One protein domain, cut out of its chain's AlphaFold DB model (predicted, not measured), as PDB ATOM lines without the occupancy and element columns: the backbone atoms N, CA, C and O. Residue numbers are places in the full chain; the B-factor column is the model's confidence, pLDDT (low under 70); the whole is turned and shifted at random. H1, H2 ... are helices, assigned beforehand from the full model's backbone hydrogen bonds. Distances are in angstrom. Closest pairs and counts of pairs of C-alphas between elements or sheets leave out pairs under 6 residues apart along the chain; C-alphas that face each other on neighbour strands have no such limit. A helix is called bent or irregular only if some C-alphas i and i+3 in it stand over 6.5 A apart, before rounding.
ATOM      1  N   THR A  13      85.266  21.152  95.709       88.75
ATOM      2  CA  THR A  13      85.041  22.452  95.067       88.75
ATOM      3  C   THR A  13      83.602  22.916  95.270       88.75
ATOM      4  O   THR A  13      83.395  24.072  95.630       88.75
ATOM      5  N   ASP A  14      82.619  22.025  95.121       88.38
ATOM      6  CA  ASP A  14      81.214  22.355  95.399       88.38
ATOM      7  C   ASP A  14      80.999  22.699  96.875       88.38
ATOM      8  O   ASP A  14      80.336  23.687  97.193       88.38
ATOM      9  N   LEU A  15      81.620  21.944  97.788       90.12
ATOM     10  CA  LEU A  15      81.571  22.239  99.218       90.12
ATOM     11  C   LEU A  15      82.177  23.615  99.529       90.12
ATOM     12  O   LEU A  15      81.621  24.356 100.341       90.12
ATOM     13  N   LEU A  16      83.283  23.976  98.868       91.44
ATOM     14  CA  LEU A  16      83.892  25.297  98.990       91.44
ATOM     15  C   LEU A  16      82.945  26.395  98.488       91.44
ATOM     16  O   LEU A  16      82.697  27.345  99.223       91.44
ATOM     17  N   ILE A  17      82.372  26.261  97.287       90.69
ATOM     18  CA  ILE A  17      81.442  27.255  96.717       90.69
ATOM     19  C   ILE A  17      80.207  27.432  97.609       90.69
ATOM     20  O   ILE A  17      79.781  28.561  97.843       90.69
ATOM     21  N   ALA A  18      79.654  26.336  98.130       91.31
ATOM     22  CA  ALA A  18      78.438  26.359  98.936       91.31
ATOM     23  C   ALA A  18      78.624  26.992 100.326       91.31
ATOM     24  O   ALA A  18      77.667  27.535 100.875       91.31
ATOM     25  N   ASN A  19      79.827  26.915 100.906       94.62
ATOM     26  CA  ASN A  19      80.064  27.318 102.299       94.62
ATOM     27  C   ASN A  19      80.949  28.561 102.449       94.62
ATOM     28  O   ASN A  19      81.053  29.102 103.552       94.62
ATOM     29  N   LEU A  20      81.601  29.029 101.380       95.00
ATOM     30  CA  LEU A  20      82.422  30.231 101.454       95.00
ATOM     31  C   LEU A  20      81.528  31.458 101.714       95.00
ATOM     32  O   LEU A  20      80.556  31.672 100.984       95.00
ATOM     33  N   PRO A  21      81.850  32.310 102.708       96.12
ATOM     34  CA  PRO A  21      81.114  33.548 102.922       96.12
ATOM     35  C   PRO A  21      81.098  34.402 101.653       96.12
ATOM     36  O   PRO A  21      82.096  34.468 100.932       96.12
ATOM     37  N   ALA A  22      79.994  35.107 101.404       91.12
ATOM     38  CA  ALA A  22      79.800  35.859 100.164       91.12
ATOM     39  C   ALA A  22      80.935  36.861  99.872       91.12
ATOM     40  O   ALA A  22      81.329  37.023  98.720       91.12
ATOM     41  N   ASP A  23      81.502  37.500 100.900       92.62
ATOM     42  CA  ASP A  23      82.639  38.414 100.735       92.62
ATOM     43  C   ASP A  23      83.933  37.688 100.361       92.62
ATOM     44  O   ASP A  23      84.668  38.157  99.490       92.62
ATOM     45  N   GLY A  24      84.168  36.508 100.940       95.06
ATOM     46  CA  GLY A  24      85.274  35.634 100.557       95.06
ATOM     47  C   GLY A  24      85.139  35.163  99.110       95.06
ATOM     48  O   GLY A  24      86.098  35.242  98.345       95.06
ATOM     49  N   LEU A  25      83.932  34.764  98.697       94.31
ATOM     50  CA  LEU A  25      83.664  34.347  97.320       94.31
ATOM     51  C   LEU A  25      83.878  35.491  96.323       94.31
ATOM     52  O   LEU A  25      84.520  35.297  95.293       94.31
ATOM     53  N   ARG A  26      83.412  36.705  96.645       93.12
ATOM     54  CA  ARG A  26      83.667  37.904  95.829       93.12
ATOM     55  C   ARG A  26      85.157  38.211  95.721       93.12
ATOM     56  O   ARG A  26      85.605  38.582  94.641       93.12
ATOM     57  N   LEU A  27      85.917  38.080  96.809       94.69
ATOM     58  CA  LEU A  27      87.364  38.299  96.795       94.69
ATOM     59  C   LEU A  27      88.064  37.293  95.875       94.69
ATOM     60  O   LEU A  27      88.792  37.711  94.979       94.69
ATOM     61  N   VAL A  28      87.781  35.998  96.037       94.44
ATOM     62  CA  VAL A  28      88.353  34.936  95.195       94.44
ATOM     63  C   VAL A  28      88.012  35.164  93.721       94.44
ATOM     64  O   VAL A  28      88.906  35.128  92.879       94.44
ATOM     65  N   LEU A  29      86.751  35.469  93.399       92.88
ATOM     66  CA  LEU A  29      86.331  35.763  92.024       92.88
ATOM     67  C   LEU A  29      87.035  36.997  91.448       92.88
ATOM     68  O   LEU A  29      87.470  36.958  90.300       92.88
ATOM     69  N   ARG A  30      87.197  38.073  92.230       91.81
ATOM     70  CA  ARG A  30      87.949  39.264  91.794       91.81
ATOM     71  C   ARG A  30      89.407  38.932  91.503       91.81
ATOM     72  O   ARG A  30      89.927  39.388  90.487       91.81
ATOM     73  N   THR A  31      90.057  38.131  92.348       93.94
ATOM     74  CA  THR A  31      91.433  37.674  92.108       93.94
ATOM     75  C   THR A  31      91.516  36.825  90.843       93.94
ATOM     76  O   THR A  31      92.374  37.082  90.006       93.94
ATOM     77  N   LEU A  32      90.593  35.876  90.650       92.31
ATOM     78  CA  LEU A  32      90.553  35.039  89.448       92.31
ATOM     79  C   LEU A  32      90.409  35.873  88.174       92.31
ATOM     80  O   LEU A  32      91.196  35.693  87.252       92.31
ATOM     81  N   VAL A  33      89.462  36.814  88.157       91.75
ATOM     82  CA  VAL A  33      89.231  37.736  87.035       91.75
ATOM     83  C   VAL A  33      90.446  38.626  86.766       91.75
ATOM     84  O   VAL A  33      90.789  38.862  85.611       91.75
ATOM     85  N   SER A  34      91.116  39.103  87.816       89.31
ATOM     86  CA  SER A  34      92.290  39.973  87.673       89.31
ATOM     87  C   SER A  34      93.518  39.215  87.166       89.31
ATOM     88  O   SER A  34      94.335  39.781  86.445       89.31
ATOM     89  N   SER A  35      93.665  37.943  87.546       92.69
ATOM     90  CA  SER A  35      94.800  37.101  87.149       92.69
ATOM     91  C   SER A  35      94.588  36.366  85.822       92.69
ATOM     92  O   SER A  35      95.572  36.017  85.177       92.69
ATOM     93  N   HIS A  36      93.337  36.144  85.409       91.81
ATOM     94  CA  HIS A  36      92.972  35.412  84.191       91.81
ATOM     95  C   HIS A  36      91.862  36.171  83.438       91.81
ATOM     96  O   HIS A  36      90.672  35.878  83.613       91.81
ATOM     97  N   PRO A  37      92.218  37.179  82.620       85.94
ATOM     98  CA  PRO A  37      91.248  38.014  81.901       85.94
ATOM     99  C   PRO A  37      90.304  37.226  80.980       85.94
ATOM    100  O   PRO A  37      89.170  37.630  80.732       85.94
ATOM    101  N   ASP A  38      90.752  36.072  80.502       88.25
ATOM    102  CA  ASP A  38      90.006  35.088  79.722       88.25
ATOM    103  C   ASP A  38      88.757  34.554  80.451       88.25
ATOM    104  O   ASP A  38      87.736  34.306  79.805       88.25
ATOM    105  N   ILE A  39      88.763  34.505  81.790       89.94
ATOM    106  CA  ILE A  39      87.599  34.101  82.598       89.94
ATOM    107  C   ILE A  39      86.466  35.133  82.523       89.94
ATOM    108  O   ILE A  39      85.300  34.764  82.661       89.94
ATOM    109  N   VAL A  40      86.765  36.417  82.283       88.19
ATOM    110  CA  VAL A  40      85.751  37.490  82.268       88.19
ATOM    111  C   VAL A  40      84.655  37.190  81.257       88.19
ATOM    112  O   VAL A  40      83.473  37.288  81.577       88.19
ATOM    113  N   LYS A  41      85.042  36.767  80.049       88.69
ATOM    114  CA  LYS A  41      84.095  36.460  78.976       88.69
ATOM    115  C   LYS A  41      83.152  35.321  79.367       88.69
ATOM    116  O   LYS A  41      81.942  35.431  79.161       88.69
ATOM    117  N   ASP A  42      83.696  34.259  79.951       90.12
ATOM    118  CA  ASP A  42      82.925  33.083  80.354       90.12
ATOM    119  C   ASP A  42      82.024  33.373  81.554       90.12
ATOM    120  O   ASP A  42      80.865  32.955  81.567       90.12
ATOM    121  N   LEU A  43      82.523  34.127  82.538       91.31
ATOM    122  CA  LEU A  43      81.738  34.590  83.677       91.31
ATOM    123  C   LEU A  43      80.546  35.421  83.200       91.31
ATOM    124  O   LEU A  43      79.409  35.086  83.523       91.31
ATOM    125  N   THR A  44      80.786  36.448  82.378       89.62
ATOM    126  CA  THR A  44      79.722  37.302  81.837       89.62
ATOM    127  C   THR A  44      78.715  36.490  81.029       89.62
ATOM    128  O   THR A  44      77.516  36.624  81.256       89.62
ATOM    129  N   SER A  45      79.166  35.601  80.137       90.94
ATOM    130  CA  SER A  45      78.269  34.788  79.304       90.94
ATOM    131  C   SER A  45      77.394  33.831  80.127       90.94
ATOM    132  O   SER A  45      76.193  33.697  79.868       90.94
ATOM    133  N   ARG A  46      77.963  33.189  81.157       91.62
ATOM    134  CA  ARG A  46      77.218  32.289  82.051       91.62
ATOM    135  C   ARG A  46      76.245  33.050  82.941       91.62
ATOM    136  O   ARG A  46      75.108  32.606  83.094       91.62
ATOM    137  N   SER A  47      76.653  34.195  83.485       92.38
ATOM    138  CA  SER A  47      75.771  35.065  84.266       92.38
ATOM    139  C   SER A  47      74.623  35.610  83.417       92.38
ATOM    140  O   SER A  47      73.481  35.572  83.863       92.38
ATOM    141  N   GLN A  48      74.890  36.020  82.175       92.12
ATOM    142  CA  GLN A  48      73.862  36.461  81.233       92.12
ATOM    143  C   GLN A  48      72.848  35.346  80.951       92.12
ATOM    144  O   GLN A  48      71.648  35.571  81.080       92.12
ATOM    145  N   SER A  49      73.325  34.131  80.654       90.44
ATOM    146  CA  SER A  49      72.457  32.971  80.407       90.44
ATOM    147  C   SER A  49      71.579  32.661  81.620       90.44
ATOM    148  O   SER A  49      70.379  32.451  81.480       90.44
ATOM    149  N   TYR A  50      72.163  32.676  82.822       89.38
ATOM    150  CA  TYR A  50      71.417  32.477  84.060       89.38
ATOM    151  C   TYR A  50      70.331  33.543  84.239       89.38
ATOM    152  O   TYR A  50      69.169  33.193  84.423       89.38
ATOM    153  N   LEU A  51      70.678  34.829  84.133       89.12
ATOM    154  CA  LEU A  51      69.725  35.926  84.325       89.12
ATOM    155  C   LEU A  51      68.600  35.906  83.289       89.12
ATOM    156  O   LEU A  51      67.446  36.083  83.660       89.12
ATOM    157  N   GLN A  52      68.908  35.629  82.021       87.44
ATOM    158  CA  GLN A  52      67.900  35.498  80.968       87.44
ATOM    159  C   GLN A  52      66.961  34.314  81.213       87.44
ATOM    160  O   GLN A  52      65.761  34.444  81.003       87.44
ATOM    161  N   MET A  53      67.470  33.181  81.715       85.19
ATOM    162  CA  MET A  53      66.620  32.045  82.098       85.19
ATOM    163  C   MET A  53      65.690  32.369  83.274       85.19
ATOM    164  O   MET A  53      64.608  31.796  83.361       85.19
ATOM    165  N   GLN A  54      66.107  33.257  84.180       79.94
ATOM    166  CA  GLN A  54      65.275  33.710  85.300       79.94
ATOM    167  C   GLN A  54      64.345  34.876  84.921       79.94
ATOM    168  O   GLN A  54      63.384  35.160  85.637       79.94
ATOM    169  N   TYR A  55      64.603  35.565  83.805       81.56
ATOM    170  CA  TYR A  55      63.831  36.726  83.379       81.56
ATOM    171  C   TYR A  55      62.498  36.307  82.752       81.56
ATOM    172  O   TYR A  55      62.448  35.795  81.638       81.56
ATOM    173  N   ILE A  56      61.401  36.561  83.467       77.31
ATOM    174  CA  ILE A  56      60.031  36.255  83.016       77.31
ATOM    175  C   ILE A  56      59.262  37.545  82.660       77.31
ATOM    176  O   ILE A  56      58.219  37.501  82.013       77.31
ATOM    177  N   GLY A  57      59.784  38.709  83.050       76.31
ATOM    178  CA  GLY A  57      59.188  40.028  82.841       76.31
ATOM    179  C   GLY A  57      59.206  40.854  84.129       76.31
ATOM    180  O   GLY A  57      59.246  40.282  85.216       76.31
ATOM    181  N   ILE A  72      62.868  46.695  97.534       82.19
ATOM    182  CA  ILE A  72      63.501  47.531  96.503       82.19
ATOM    183  C   ILE A  72      65.028  47.356  96.493       82.19
ATOM    184  O   ILE A  72      65.648  47.334  95.428       82.19
ATOM    185  N   GLY A  73      65.649  47.181  97.664       83.75
ATOM    186  CA  GLY A  73      67.095  46.977  97.769       83.75
ATOM    187  C   GLY A  73      67.542  45.663  97.123       83.75
ATOM    188  O   GLY A  73      68.612  45.593  96.513       83.75
ATOM    189  N   TYR A  74      66.719  44.619  97.215       82.88
ATOM    190  CA  TYR A  74      66.944  43.375  96.488       82.88
ATOM    191  C   TYR A  74      66.754  43.549  94.976       82.88
ATOM    192  O   TYR A  74      67.642  43.161  94.212       82.88
ATOM    193  N   MET A  75      65.678  44.213  94.540       85.25
ATOM    194  CA  MET A  75      65.446  44.507  93.118       85.25
ATOM    195  C   MET A  75      66.601  45.291  92.493       85.25
ATOM    196  O   MET A  75      67.054  44.963  91.397       85.25
ATOM    197  N   GLN A  76      67.158  46.264  93.212       89.00
ATOM    198  CA  GLN A  76      68.298  47.043  92.737       89.00
ATOM    199  C   GLN A  76      69.558  46.187  92.519       89.00
ATOM    200  O   GLN A  76      70.291  46.392  91.552       89.00
ATOM    201  N   LYS A  77      69.813  45.181  93.368       89.19
ATOM    202  CA  LYS A  77      70.932  44.237  93.161       89.19
ATOM    203  C   LYS A  77      70.746  43.409  91.893       89.19
ATOM    204  O   LYS A  77      71.720  43.130  91.190       89.19
ATOM    205  N   ILE A  78      69.507  43.034  91.597       88.69
ATOM    206  CA  ILE A  78      69.160  42.284  90.392       88.69
ATOM    207  C   ILE A  78      69.341  43.175  89.168       88.69
ATOM    208  O   ILE A  78      70.096  42.800  88.278       88.69
ATOM    209  N   ILE A  79      68.798  44.395  89.175       92.12
ATOM    210  CA  ILE A  79      69.017  45.405  88.123       92.12
ATOM    211  C   ILE A  79      70.512  45.574  87.824       92.12
ATOM    212  O   ILE A  79      70.935  45.447  86.680       92.12
ATOM    213  N   ARG A  80      71.349  45.761  88.850       93.00
ATOM    214  CA  ARG A  80      72.808  45.884  88.678       93.00
ATOM    215  C   ARG A  80      73.464  44.635  88.100       93.00
ATOM    216  O   ARG A  80      74.465  44.744  87.396       93.00
ATOM    217  N   SER A  81      72.906  43.458  88.368       92.19
ATOM    218  CA  SER A  81      73.371  42.206  87.767       92.19
ATOM    219  C   SER A  81      73.053  42.160  86.267       92.19
ATOM    220  O   SER A  81      73.915  41.760  85.487       92.19
ATOM    221  N   PHE A  82      71.872  42.637  85.850       93.75
ATOM    222  CA  PHE A  82      71.521  42.793  84.431       93.75
ATOM    223  C   PHE A  82      72.412  43.836  83.737       93.75
ATOM    224  O   PHE A  82      72.961  43.546  82.672       93.75
ATOM    225  N   ILE A  83      72.660  44.990  84.371       93.25
ATOM    226  CA  ILE A  83      73.599  46.013  83.874       93.25
ATOM    227  C   ILE A  83      75.000  45.407  83.689       93.25
ATOM    228  O   ILE A  83      75.583  45.508  82.610       93.25
ATOM    229  N   GLY A  84      75.524  44.712  84.705       90.75
ATOM    230  CA  GLY A  84      76.837  44.060  84.651       90.75
ATOM    231  C   GLY A  84      76.944  42.957  83.588       90.75
ATOM    232  O   GLY A  84      78.024  42.730  83.044       90.75
ATOM    233  N   CYS A  85      75.825  42.315  83.241       92.44
ATOM    234  CA  CYS A  85      75.738  41.332  82.156       92.44
ATOM    235  C   CYS A  85      75.413  41.949  80.788       92.44
ATOM    236  O   CYS A  85      75.171  41.207  79.839       92.44
ATOM    237  N   ARG A  86      75.422  43.285  80.672       92.19
ATOM    238  CA  ARG A  86      75.105  44.027  79.442       92.19
ATOM    239  C   ARG A  86      73.725  43.681  78.873       92.19
ATOM    240  O   ARG A  86      73.570  43.514  77.666       92.19
ATOM    241  N   LEU A  87      72.726  43.611  79.751       93.00
ATOM    242  CA  LEU A  87      71.307  43.451  79.418       93.00
ATOM    243  C   LEU A  87      70.553  44.771  79.690       93.00
ATOM    244  O   LEU A  87      69.827  44.879  80.686       93.00
ATOM    245  N   PRO A  88      70.796  45.836  78.896       94.06
ATOM    246  CA  PRO A  88      70.297  47.172  79.212       94.06
ATOM    247  C   PRO A  88      68.778  47.290  79.089       94.06
ATOM    248  O   PRO A  88      68.170  47.958  79.915       94.06
ATOM    249  N   VAL A  89      68.145  46.623  78.120       94.50
ATOM    250  CA  VAL A  89      66.689  46.725  77.906       94.50
ATOM    251  C   VAL A  89      65.929  46.145  79.097       94.50
ATOM    252  O   VAL A  89      65.077  46.812  79.680       94.50
ATOM    253  N   GLU A  90      66.294  44.942  79.533       93.69
ATOM    254  CA  GLU A  90      65.721  44.293  80.710       93.69
ATOM    255  C   GLU A  90      65.991  45.103  81.985       93.69
ATOM    256  O   GLU A  90      65.111  45.230  82.837       93.69
ATOM    257  N   SER A  91      67.179  45.714  82.094       94.81
ATOM    258  CA  SER A  91      67.508  46.621  83.203       94.81
ATOM    259  C   SER A  91      66.566  47.827  83.249       94.81
ATOM    260  O   SER A  91      66.054  48.152  84.318       94.81
ATOM    261  N   LEU A  92      66.304  48.472  82.104       95.69
ATOM    262  CA  LEU A  92      65.405  49.628  82.005       95.69
ATOM    263  C   LEU A  92      63.959  49.255  82.361       95.69
ATOM    264  O   LEU A  92      63.313  49.988  83.107       95.69
ATOM    265  N   LEU A  93      63.475  48.094  81.907       93.25
ATOM    266  CA  LEU A  93      62.139  47.591  82.250       93.25
ATOM    267  C   LEU A  93      61.995  47.320  83.757       93.25
ATOM    268  O   LEU A  93      60.988  47.689  84.369       93.25
ATOM    269  N   LEU A  94      63.008  46.709  84.379       92.25
ATOM    270  CA  LEU A  94      63.033  46.473  85.826       92.25
ATOM    271  C   LEU A  94      63.112  47.784  86.618       92.25
ATOM    272  O   LEU A  94      62.440  47.919  87.643       92.25
ATOM    273  N   LEU A  95      63.890  48.761  86.144       94.50
ATOM    274  CA  LEU A  95      63.968  50.100  86.732       94.50
ATOM    275  C   LEU A  95      62.615  50.816  86.664       94.50
ATOM    276  O   LEU A  95      62.156  51.323  87.686       94.50
ATOM    277  N   ALA A  96      61.944  50.800  85.508       93.56
ATOM    278  CA  ALA A  96      60.627  51.408  85.326       93.56
ATOM    279  C   ALA A  96      59.594  50.806  86.289       93.56
ATOM    280  O   ALA A  96      58.903  51.531  87.009       93.56
ATOM    281  N   HIS A  97      59.547  49.473  86.378       90.25
ATOM    282  CA  HIS A  97      58.678  48.776  87.324       90.25
ATOM    283  C   HIS A  97      58.996  49.133  88.777       90.25
ATOM    284  O   HIS A  97      58.091  49.478  89.532       90.25
ATOM    285  N   THR A  98      60.277  49.128  89.152       89.88
ATOM    286  CA  THR A  98      60.700  49.457  90.518       89.88
ATOM    287  C   THR A  98      60.309  50.890  90.886       89.88
ATOM    288  O   THR A  98      59.744  51.103  91.955       89.88
ATOM    289  N   LEU A  99      60.511  51.867  89.993       91.62
ATOM    290  CA  LEU A  99      60.086  53.255  90.217       91.62
ATOM    291  C   LEU A  99      58.567  53.373  90.407       91.62
ATOM    292  O   LEU A  99      58.119  54.087  91.304       91.62
ATOM    293  N   ARG A 100      57.765  52.647  89.615       89.38
ATOM    294  CA  ARG A 100      56.305  52.607  89.806       89.38
ATOM    295  C   ARG A 100      55.929  52.059  91.179       89.38
ATOM    296  O   ARG A 100      55.061  52.629  91.837       89.38
ATOM    297  N   SER A 101      56.596  50.999  91.632       85.62
ATOM    298  CA  SER A 101      56.379  50.424  92.965       85.62
ATOM    299  C   SER A 101      56.794  51.369  94.097       85.62
ATOM    300  O   SER A 101      56.171  51.352  95.156       85.62
ATOM    301  N   CYS A 102      57.797  52.225  93.880       86.69
ATOM    302  CA  CYS A 102      58.223  53.228  94.857       86.69
ATOM    303  C   CYS A 102      57.218  54.375  95.039       86.69
ATOM    304  O   CYS A 102      57.266  55.067  96.053       86.69
ATOM    305  N   LYS A 103      56.307  54.608  94.085       87.94
ATOM    306  CA  LYS A 103      55.434  55.789  94.101       87.94
ATOM    307  C   LYS A 103      54.584  55.887  95.370       87.94
ATOM    308  O   LYS A 103      54.622  56.911  96.044       87.94
ATOM    309  N   SER A 104      53.872  54.819  95.724       85.75
ATOM    310  CA  SER A 104      53.035  54.800  96.932       85.75
ATOM    311  C   SER A 104      53.864  54.911  98.215       85.75
ATOM    312  O   SER A 104      53.413  55.504  99.193       85.75
ATOM    313  N   MET A 105      55.092  54.382  98.207       86.19
ATOM    314  CA  MET A 105      56.039  54.522  99.312       86.19
ATOM    315  C   MET A 105      56.435  55.989  99.509       86.19
ATOM    316  O   MET A 105      56.354  56.485 100.628       86.19
ATOM    317  N   PHE A 106      56.780  56.700  98.432       90.25
ATOM    318  CA  PHE A 106      57.167  58.113  98.494       90.25
ATOM    319  C   PHE A 106      55.989  59.034  98.823       90.25
ATOM    320  O   PHE A 106      56.166  60.047  99.497       90.25
ATOM    321  N   GLU A 107      54.780  58.680  98.382       89.38
ATOM    322  CA  GLU A 107      53.542  59.364  98.772       89.38
ATOM    323  C   GLU A 107      53.260  59.233 100.273       89.38
ATOM    324  O   GLU A 107      52.791  60.191 100.887       89.38
ATOM    325  N   ALA A 108      53.569  58.080 100.873       89.31
ATOM    326  CA  ALA A 108      53.403  57.862 102.305       89.31
ATOM    327  C   ALA A 108      54.477  58.579 103.139       89.31
ATOM    328  O   ALA A 108      54.160  59.179 104.167       89.31
ATOM    329  N   SER A 109      55.741  58.505 102.719       89.50
ATOM    330  CA  SER A 109      56.865  59.164 103.381       89.50
ATOM    331  C   SER A 109      58.035  59.305 102.417       89.50
ATOM    332  O   SER A 109      58.434  58.342 101.769       89.50
ATOM    333  N   PHE A 110      58.632  60.494 102.366       91.88
ATOM    334  CA  PHE A 110      59.839  60.742 101.587       91.88
ATOM    335  C   PHE A 110      60.877  61.456 102.453       91.88
ATOM    336  O   PHE A 110      60.816  62.673 102.642       91.88
ATOM    337  N   GLY A 111      61.799  60.678 103.015       91.50
ATOM    338  CA  GLY A 111      62.915  61.154 103.820       91.50
ATOM    339  C   GLY A 111      64.264  60.864 103.164       91.50
ATOM    340  O   GLY A 111      64.376  60.638 101.958       91.50
ATOM    341  N   ASP A 112      65.317  60.866 103.979       90.12
ATOM    342  CA  ASP A 112      66.691  60.694 103.497       90.12
ATOM    343  C   ASP A 112      66.948  59.302 102.907       90.12
ATOM    344  O   ASP A 112      67.718  59.169 101.958       90.12
ATOM    345  N   GLN A 113      66.289  58.259 103.424       88.94
ATOM    346  CA  GLN A 113      66.445  56.895 102.911       88.94
ATOM    347  C   GLN A 113      65.846  56.754 101.509       88.94
ATOM    348  O   GLN A 113      66.513  56.254 100.602       88.94
ATOM    349  N   GLU A 114      64.623  57.250 101.308       90.25
ATOM    350  CA  GLU A 114      63.964  57.265 100.001       90.25
ATOM    351  C   GLU A 114      64.729  58.152  99.017       90.25
ATOM    352  O   GLU A 114      64.910  57.773  97.859       90.25
ATOM    353  N   ARG A 115      65.255  59.290  99.491       91.00
ATOM    354  CA  ARG A 115      66.120  60.170  98.700       91.00
ATOM    355  C   ARG A 115      67.389  59.451  98.239       91.00
ATOM    356  O   ARG A 115      67.697  59.480  97.052       91.00
ATOM    357  N   LEU A 116      68.122  58.792  99.136       90.81
ATOM    358  CA  LEU A 116      69.329  58.040  98.771       90.81
ATOM    359  C   LEU A 116      69.019  56.914  97.783       90.81
ATOM    360  O   LEU A 116      69.786  56.684  96.846       90.81
ATOM    361  N   LEU A 117      67.875  56.252  97.950       90.38
ATOM    362  CA  LEU A 117      67.411  55.229  97.029       90.38
ATOM    363  C   LEU A 117      67.172  55.796  95.619       90.38
ATOM    364  O   LEU A 117      67.716  55.249  94.661       90.38
ATOM    365  N   VAL A 118      66.428  56.900  95.464       92.31
ATOM    366  CA  VAL A 118      66.180  57.484  94.127       92.31
ATOM    367  C   VAL A 118      67.435  58.055  93.486       92.31
ATOM    368  O   VAL A 118      67.610  57.895  92.282       92.31
ATOM    369  N   VAL A 119      68.344  58.650  94.267       93.31
ATOM    370  CA  VAL A 119      69.654  59.095  93.759       93.31
ATOM    371  C   VAL A 119      70.449  57.895  93.248       93.31
ATOM    372  O   VAL A 119      71.066  57.949  92.185       93.31
ATOM    373  N   SER A 120      70.405  56.786  93.982       93.88
ATOM    374  CA  SER A 120      71.053  55.553  93.563       93.88
ATOM    375  C   SER A 120      70.423  54.968  92.294       93.88
ATOM    376  O   SER A 120      71.151  54.447  91.456       93.88
ATOM    377  N   MET A 121      69.100  55.034  92.142       94.06
ATOM    378  CA  MET A 121      68.414  54.566  90.933       94.06
ATOM    379  C   MET A 121      68.680  55.479  89.730       94.06
ATOM    380  O   MET A 121      68.815  54.977  88.624       94.06
ATOM    381  N   ASP A 122      68.812  56.793  89.931       94.75
ATOM    382  CA  ASP A 122      69.187  57.757  88.884       94.75
ATOM    383  C   ASP A 122      70.556  57.421  88.267       94.75
ATOM    384  O   ASP A 122      70.729  57.477  87.051       94.75
ATOM    385  N   GLY A 123      71.521  56.995  89.090       93.19
ATOM    386  CA  GLY A 123      72.803  56.488  88.596       93.19
ATOM    387  C   GLY A 123      72.697  55.134  87.888       93.19
ATOM    388  O   GLY A 123      73.306  54.958  86.836       93.19
ATOM    389  N   ASP A 124      71.894  54.198  88.406       95.31
ATOM    390  CA  ASP A 124      71.667  52.901  87.745       95.31
ATOM    391  C   ASP A 124      70.979  53.078  86.366       95.31
ATOM    392  O   ASP A 124      71.330  52.390  85.404       95.31
ATOM    393  N   ILE A 125      70.052  54.036  86.231       95.69
ATOM    394  CA  ILE A 125      69.405  54.399  84.958       95.69
ATOM    395  C   ILE A 125      70.417  54.985  83.977       95.69
ATOM    396  O   ILE A 125      70.487  54.535  82.834       95.69
ATOM    397  N   ALA A 126      71.207  55.971  84.408       93.00
ATOM    398  CA  ALA A 126      72.233  56.573  83.563       93.00
ATOM    399  C   ALA A 126      73.227  55.514  83.052       93.00
ATOM    400  O   ALA A 126      73.546  55.467  81.861       93.00
ATOM    401  N   GLN A 127      73.621  54.576  83.916       92.56
ATOM    402  CA  GLN A 127      74.479  53.464  83.534       92.56
ATOM    403  C   GLN A 127      73.812  52.549  82.492       92.56
ATOM    404  O   GLN A 127      74.433  52.224  81.480       92.56
ATOM    405  N   ALA A 128      72.547  52.167  82.684       94.62
ATOM    406  CA  ALA A 128      71.813  51.347  81.718       94.62
ATOM    407  C   ALA A 128      71.649  52.044  80.352       94.62
ATOM    408  O   ALA A 128      71.847  51.411  79.315       94.62
ATOM    409  N   LEU A 129      71.361  53.351  80.340       93.88
ATOM    410  CA  LEU A 129      71.266  54.153  79.114       93.88
ATOM    411  C   LEU A 129      72.601  54.227  78.357       93.88
ATOM    412  O   LEU A 129      72.600  54.203  77.126       93.88
ATOM    413  N   SER A 130      73.727  54.276  79.081       91.44
ATOM    414  CA  SER A 130      75.078  54.312  78.494       91.44
ATOM    415  C   SER A 130      75.467  53.024  77.759       91.44
ATOM    416  O   SER A 130      76.322  53.041  76.877       91.44
ATOM    417  N   LEU A 131      74.813  51.906  78.091       92.19
ATOM    418  CA  LEU A 131      75.047  50.603  77.467       92.19
ATOM    419  C   LEU A 131      74.250  50.400  76.171       92.19
ATOM    420  O   LEU A 131      74.506  49.435  75.447       92.19
ATOM    421  N   LEU A 132      73.276  51.266  75.874       92.25
ATOM    422  CA  LEU A 132      72.494  51.183  74.644       92.25
ATOM    423  C   LEU A 132      73.263  51.755  73.440       92.25
ATOM    424  O   LEU A 132      73.975  52.751  73.579       92.25
ATOM    425  N   PRO A 133      73.072  51.205  72.226       88.50
ATOM    426  CA  PRO A 133      73.603  51.813  71.008       88.50
ATOM    427  C   PRO A 133      73.050  53.233  70.798       88.50
ATOM    428  O   PRO A 133      71.847  53.404  70.630       88.50
ATOM    429  N   THR A 134      73.925  54.240  70.736       82.38
ATOM    430  CA  THR A 134      73.553  55.674  70.690       82.38
ATOM    431  C   THR A 134      72.757  56.099  69.452       82.38
ATOM    432  O   THR A 134      71.951  57.017  69.508       82.38
ATOM    433  N   LYS A 135      72.968  55.444  68.304       77.69
ATOM    434  CA  LYS A 135      72.314  55.825  67.035       77.69
ATOM    435  C   LYS A 135      71.062  55.016  66.712       77.69
ATOM    436  O   LYS A 135      70.196  55.488  65.985       77.69
ATOM    437  N   CYS A 136      71.005  53.769  67.165       80.88
ATOM    438  CA  CYS A 136      69.965  52.815  66.781       80.88
ATOM    439  C   CYS A 136      69.708  51.838  67.938       80.88
ATOM    440  O   CYS A 136      70.076  50.667  67.829       80.88
ATOM    441  N   PRO A 137      69.106  52.294  69.050       84.12
ATOM    442  CA  PRO A 137      68.890  51.448  70.224       84.12
ATOM    443  C   PRO A 137      67.904  50.290  69.962       84.12
ATOM    444  O   PRO A 137      67.919  49.299  70.684       84.12
ATOM    445  N   GLY A 138      67.103  50.368  68.892       91.56
ATOM    446  CA  GLY A 138      66.108  49.358  68.520       91.56
ATOM    447  C   GLY A 138      64.741  49.621  69.160       91.56
ATOM    448  O   GLY A 138      64.636  50.332  70.155       91.56
ATOM    449  N   ALA A 139      63.678  49.064  68.574       92.31
ATOM    450  CA  ALA A 139      62.298  49.356  68.983       92.31
ATOM    451  C   ALA A 139      62.000  48.960  70.441       92.31
ATOM    452  O   ALA A 139      61.343  49.706  71.161       92.31
ATOM    453  N   GLU A 140      62.528  47.818  70.892       92.81
ATOM    454  CA  GLU A 140      62.358  47.344  72.272       92.81
ATOM    455  C   GLU A 140      63.014  48.290  73.284       92.81
ATOM    456  O   GLU A 140      62.410  48.631  74.297       92.81
ATOM    457  N   ALA A 141      64.223  48.773  72.983       93.94
ATOM    458  CA  ALA A 141      64.913  49.731  73.834       93.94
ATOM    459  C   ALA A 141      64.188  51.080  73.871       93.94
ATOM    460  O   ALA A 141      64.036  51.645  74.946       93.94
ATOM    461  N   ILE A 142      63.700  51.576  72.726       93.56
ATOM    462  CA  ILE A 142      62.913  52.818  72.666       93.56
ATOM    463  C   ILE A 142      61.677  52.701  73.562       93.56
ATOM    464  O   ILE A 142      61.469  53.553  74.420       93.56
ATOM    465  N   SER A 143      60.920  51.608  73.435       93.62
ATOM    466  CA  SER A 143      59.737  51.366  74.268       93.62
ATOM    467  C   SER A 143      60.081  51.269  75.761       93.62
ATOM    468  O   SER A 143      59.368  51.825  76.596       93.62
ATOM    469  N   ALA A 144      61.198  50.623  76.115       94.50
ATOM    470  CA  ALA A 144      61.663  50.553  77.499       94.50
ATOM    471  C   ALA A 144      62.066  51.931  78.057       94.50
ATOM    472  O   ALA A 144      61.785  52.227  79.218       94.50
ATOM    473  N   ILE A 145      62.697  52.787  77.244       95.31
ATOM    474  CA  ILE A 145      63.021  54.167  77.627       95.31
ATOM    475  C   ILE A 145      61.730  54.973  77.828       95.31
ATOM    476  O   ILE A 145      61.609  55.667  78.834       95.31
ATOM    477  N   GLU A 146      60.759  54.874  76.920       93.25
ATOM    478  CA  GLU A 146      59.465  55.562  77.041       93.25
ATOM    479  C   GLU A 146      58.743  55.187  78.344       93.25
ATOM    480  O   GLU A 146      58.321  56.068  79.102       93.25
ATOM    481  N   ASP A 147      58.660  53.889  78.652       91.94
ATOM    482  CA  ASP A 147      58.039  53.396  79.886       91.94
ATOM    483  C   ASP A 147      58.785  53.881  81.144       91.94
ATOM    484  O   ASP A 147      58.183  54.317  82.138       91.94
ATOM    485  N   LEU A 148      60.119  53.875  81.096       95.69
ATOM    486  CA  LEU A 148      60.954  54.384  82.175       95.69
ATOM    487  C   LEU A 148      60.742  55.882  82.405       95.69
ATOM    488  O   LEU A 148      60.542  56.299  83.548       95.69
ATOM    489  N   PHE A 149      60.755  56.698  81.353       94.62
ATOM    490  CA  PHE A 149      60.620  58.148  81.486       94.62
ATOM    491  C   PHE A 149      59.200  58.569  81.873       94.62
ATOM    492  O   PHE A 149      59.046  59.508  82.652       94.62
ATOM    493  N   SER A 150      58.175  57.820  81.460       93.31
ATOM    494  CA  SER A 150      56.818  57.945  82.011       93.31
ATOM    495  C   SER A 150      56.803  57.717  83.533       93.31
ATOM    496  O   SER A 150      56.208  58.485  84.296       93.31
ATOM    497  N   SER A 151      57.543  56.707  84.003       92.56
ATOM    498  CA  SER A 151      57.671  56.401  85.433       92.56
ATOM    499  C   SER A 151      58.442  57.493  86.189       92.56
ATOM    500  O   SER A 151      58.005  57.917  87.259       92.56
ATOM    501  N   ILE A 152      59.529  58.017  85.611       94.19
ATOM    502  CA  ILE A 152      60.287  59.166  86.139       94.19
ATOM    503  C   ILE A 152      59.398  60.413  86.255       94.19
ATOM    504  O   ILE A 152      59.408  61.082  87.290       94.19
ATOM    505  N   GLU A 153      58.605  60.729  85.228       92.50
ATOM    506  CA  GLU A 153      57.691  61.879  85.248       92.50
ATOM    507  C   GLU A 153      56.667  61.780  86.380       92.50
ATOM    508  O   GLU A 153      56.316  62.796  86.983       92.50
ATOM    509  N   SER A 154      56.231  60.564  86.720       91.81
ATOM    510  CA  SER A 154      55.310  60.338  87.836       91.81
ATOM    511  C   SER A 154      55.917  60.631  89.217       91.81
ATOM    512  O   SER A 154      55.166  60.838  90.169       91.81
ATOM    513  N   LEU A 155      57.253  60.688  89.320       92.31
ATOM    514  CA  LEU A 155      58.009  60.904  90.560       92.31
ATOM    515  C   LEU A 155      58.710  62.272  90.625       92.31
ATOM    516  O   LEU A 155      59.401  62.565  91.604       92.31
ATOM    517  N   LYS A 156      58.530  63.135  89.617       90.50
ATOM    518  CA  LYS A 156      59.276  64.401  89.479       90.50
ATOM    519  C   LYS A 156      59.120  65.385  90.638       90.50
ATOM    520  O   LYS A 156      59.960  66.263  90.816       90.50
ATOM    521  N   THR A 157      58.031  65.268  91.396       91.44
ATOM    522  CA  THR A 157      57.768  66.074  92.595       91.44
ATOM    523  C   THR A 157      58.700  65.718  93.749       91.44
ATOM    524  O   THR A 157      58.959  66.573  94.588       91.44
ATOM    525  N   TYR A 158      59.217  64.487  93.775       91.88
ATOM    526  CA  TYR A 158      60.138  63.985  94.797       91.88
ATOM    527  C   TYR A 158      61.595  64.136  94.365       91.88
ATOM    528  O   TYR A 158      62.446  64.554  95.148       91.88
ATOM    529  N   TYR A 159      61.890  63.799  93.107       92.44
ATOM    530  CA  TYR A 159      63.250  63.808  92.581       92.44
ATOM    531  C   TYR A 159      63.264  64.018  91.064       92.44
ATOM    532  O   TYR A 159      62.400  63.526  90.347       92.44
ATOM    533  N   ARG A 160      64.249  64.768  90.554       91.00
ATOM    534  CA  ARG A 160      64.255  65.253  89.158       91.00
ATOM    535  C   ARG A 160      64.908  64.313  88.145       91.00
ATOM    536  O   ARG A 160      64.663  64.481  86.948       91.00
ATOM    537  N   PHE A 161      65.705  63.347  88.606       92.75
ATOM    538  CA  PHE A 161      66.464  62.419  87.754       92.75
ATOM    539  C   PHE A 161      67.374  63.145  86.748       92.75
ATOM    540  O   PHE A 161      67.359  62.882  85.545       92.75
ATOM    541  N   GLU A 162      68.125  64.138  87.236       89.62
ATOM    542  CA  GLU A 162      68.938  65.022  86.389       89.62
ATOM    543  C   GLU A 162      70.040  64.251  85.653       89.62
ATOM    544  O   GLU A 162      70.316  64.546  84.490       89.62
ATOM    545  N   ARG A 163      70.613  63.222  86.290       89.19
ATOM    546  CA  ARG A 163      71.680  62.398  85.710       89.19
ATOM    547  C   ARG A 163      71.156  61.518  84.572       89.19
ATOM    548  O   ARG A 163      71.725  61.515  83.478       89.19
ATOM    549  N   SER A 164      70.021  60.852  84.784       92.31
ATOM    550  CA  SER A 164      69.328  60.063  83.755       92.31
ATOM    551  C   SER A 164      68.932  60.916  82.551       92.31
ATOM    552  O   SER A 164      69.154  60.526  81.405       92.31
ATOM    553  N   ARG A 165      68.380  62.113  82.797       91.12
ATOM    554  CA  ARG A 165      67.987  63.057  81.736       91.12
ATOM    555  C   ARG A 165      69.180  63.565  80.941       91.12
ATOM    556  O   ARG A 165      69.104  63.613  79.717       91.12
ATOM    557  N   ALA A 166      70.265  63.947  81.615       87.38
ATOM    558  CA  ALA A 166      71.492  64.376  80.950       87.38
ATOM    559  C   ALA A 166      72.041  63.266  80.043       87.38
ATOM    560  O   ALA A 166      72.392  63.528  78.894       87.38
ATOM    561  N   THR A 167      72.020  62.022  80.528       88.88
ATOM    562  CA  THR A 167      72.484  60.849  79.776       88.88
ATOM    563  C   THR A 167      71.624  60.574  78.552       88.88
ATOM    564  O   THR A 167      72.167  60.419  77.461       88.88
ATOM    565  N   LEU A 168      70.292  60.580  78.694       90.69
ATOM    566  CA  LEU A 168      69.387  60.411  77.555       90.69
ATOM    567  C   LEU A 168      69.616  61.503  76.502       90.69
ATOM    568  O   LEU A 168      69.786  61.192  75.329       90.69
ATOM    569  N   ASN A 169      69.674  62.770  76.920       88.12
ATOM    570  CA  ASN A 169      69.826  63.898  76.000       88.12
ATOM    571  C   ASN A 169      71.163  63.882  75.246       88.12
ATOM    572  O   ASN A 169      71.211  64.328  74.103       88.12
ATOM    573  N   LEU A 170      72.245  63.416  75.879       85.81
ATOM    574  CA  LEU A 170      73.556  63.362  75.232       85.81
ATOM    575  C   LEU A 170      73.684  62.160  74.291       85.81
ATOM    576  O   LEU A 170      74.217  62.297  73.192       85.81
ATOM    577  N   LEU A 171      73.227  60.985  74.731       87.12
ATOM    578  CA  LEU A 171      73.474  59.725  74.030       87.12
ATOM    579  C   LEU A 171      72.370  59.348  73.039       87.12
ATOM    580  O   LEU A 171      72.660  58.649  72.073       87.12
ATOM    581  N   HIS A 172      71.140  59.814  73.264       87.88
ATOM    582  CA  HIS A 172      69.951  59.495  72.464       87.88
ATOM    583  C   HIS A 172      69.099  60.761  72.212       87.88
ATOM    584  O   HIS A 172      67.928  60.803  72.596       87.88
ATOM    585  N   PRO A 173      69.662  61.814  71.583       85.19
ATOM    586  CA  PRO A 173      69.011  63.124  71.447       85.19
ATOM    587  C   PRO A 173      67.678  63.084  70.682       85.19
ATOM    588  O   PRO A 173      66.799  63.910  70.922       85.19
ATOM    589  N   ASP A 174      67.503  62.106  69.790       84.62
ATOM    590  CA  ASP A 174      66.275  61.926  69.007       84.62
ATOM    591  C   ASP A 174      65.096  61.406  69.851       84.62
ATOM    592  O   ASP A 174      63.945  61.479  69.425       84.62
ATOM    593  N   LEU A 175      65.373  60.896  71.057       81.56
ATOM    594  CA  LEU A 175      64.386  60.346  71.989       81.56
ATOM    595  C   LEU A 175      64.075  61.305  73.149       81.56
ATOM    596  O   LEU A 175      63.418  60.919  74.105       81.56
ATOM    597  N   SER A 176      64.561  62.547  73.135       67.94
ATOM    598  CA  SER A 176      64.409  63.462  74.273       67.94
ATOM    599  C   SER A 176      62.939  63.832  74.565       67.94
ATOM    600  O   SER A 176      62.352  64.695  73.916       67.94
TER     601      SER A 176
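AT A GLANCE: This is residues 13 to 57 and 72 to 176 of the 271 residues of an uncharacterized protein of Macrophomina phaseolina (strain MS6) (UniProt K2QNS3). Five nearly aligned helices make the body: H4, H5 and H6 form an up-and-down bundle, each running against the one before, with H7 along H5 and H8 along H6. An arm of helices reaches away from H4: H3 slants off, H2 stands at its far end across a gap from the body, and short H1 lies beyond H2. The printed part has 150 residues with eight named helices, H1 to H8 in order, and no named strand: all helix. It is only just compact, close to loose, with a radius of gyration of the C-alphas of 17.4 A and spans of 51 by 39 by 27 A.

HOW THE PARTS SIT: H5, residues 88 to 108, forms helical hairpins with H4, residues 72 to 84 (closest C-alphas Ile 79 and Ser 91, 5.3 A), and H6, residues 112 to 130 (Pro 88 and Ala 128, 5.1 A). H7, residues 139 to 154, touches H5 at a shallow tilt of 15 degrees, closest at C-alphas Leu 148 and Ala 96, 4.3 A. H8, residues 162 to 171, touches residues 122 to 130 of H6, closest at C-alphas Ser 164 and Ala 126, 4.5 A. H3, residues 38 to 54, only just touches H4, with 3 pairs of C-alphas within 8 A, closest Leu 51 and Phe 82, 7.1 A. H2, residues 22 to 35, and H3 only just touch, only at the corner, with 3 such pairs, closest Val 33 and Val 40, 5.9 A. H1, residues 13 to 19, is close to H2 but not clearly touching: C-alphas Ile 17 and Leu 25 are 7.5 A apart. Every O i to N i+4 pair is within hydrogen-bond range in H1, H2, H4, H6, H7 and H8; H3 has 12 of 13, H5 15 of 17.

IN THESE COORDINATES: H5 is 30.5 A long, kinked by 30 degrees near residue 101 and only just irregular: C-alphas 101 and 104 are 6.8 A apart. H6 measures 27.1 A, H3 25.4 A. H1 begins at C-alpha 13 (85.041, 22.452, 95.067); H8 ends at C-alpha 171 (73.474, 59.725, 74.030).

THE WHOLE: The farthest C-alphas, Leu 15 and Asp 174, are 52.2 A apart. Residues 58 to 71 are not printed; C-alphas 57 and 72 are 16.2 A apart. No link printed whole is long. Mean pLDDT of the printed part is 90.4; residue 176 is under 70.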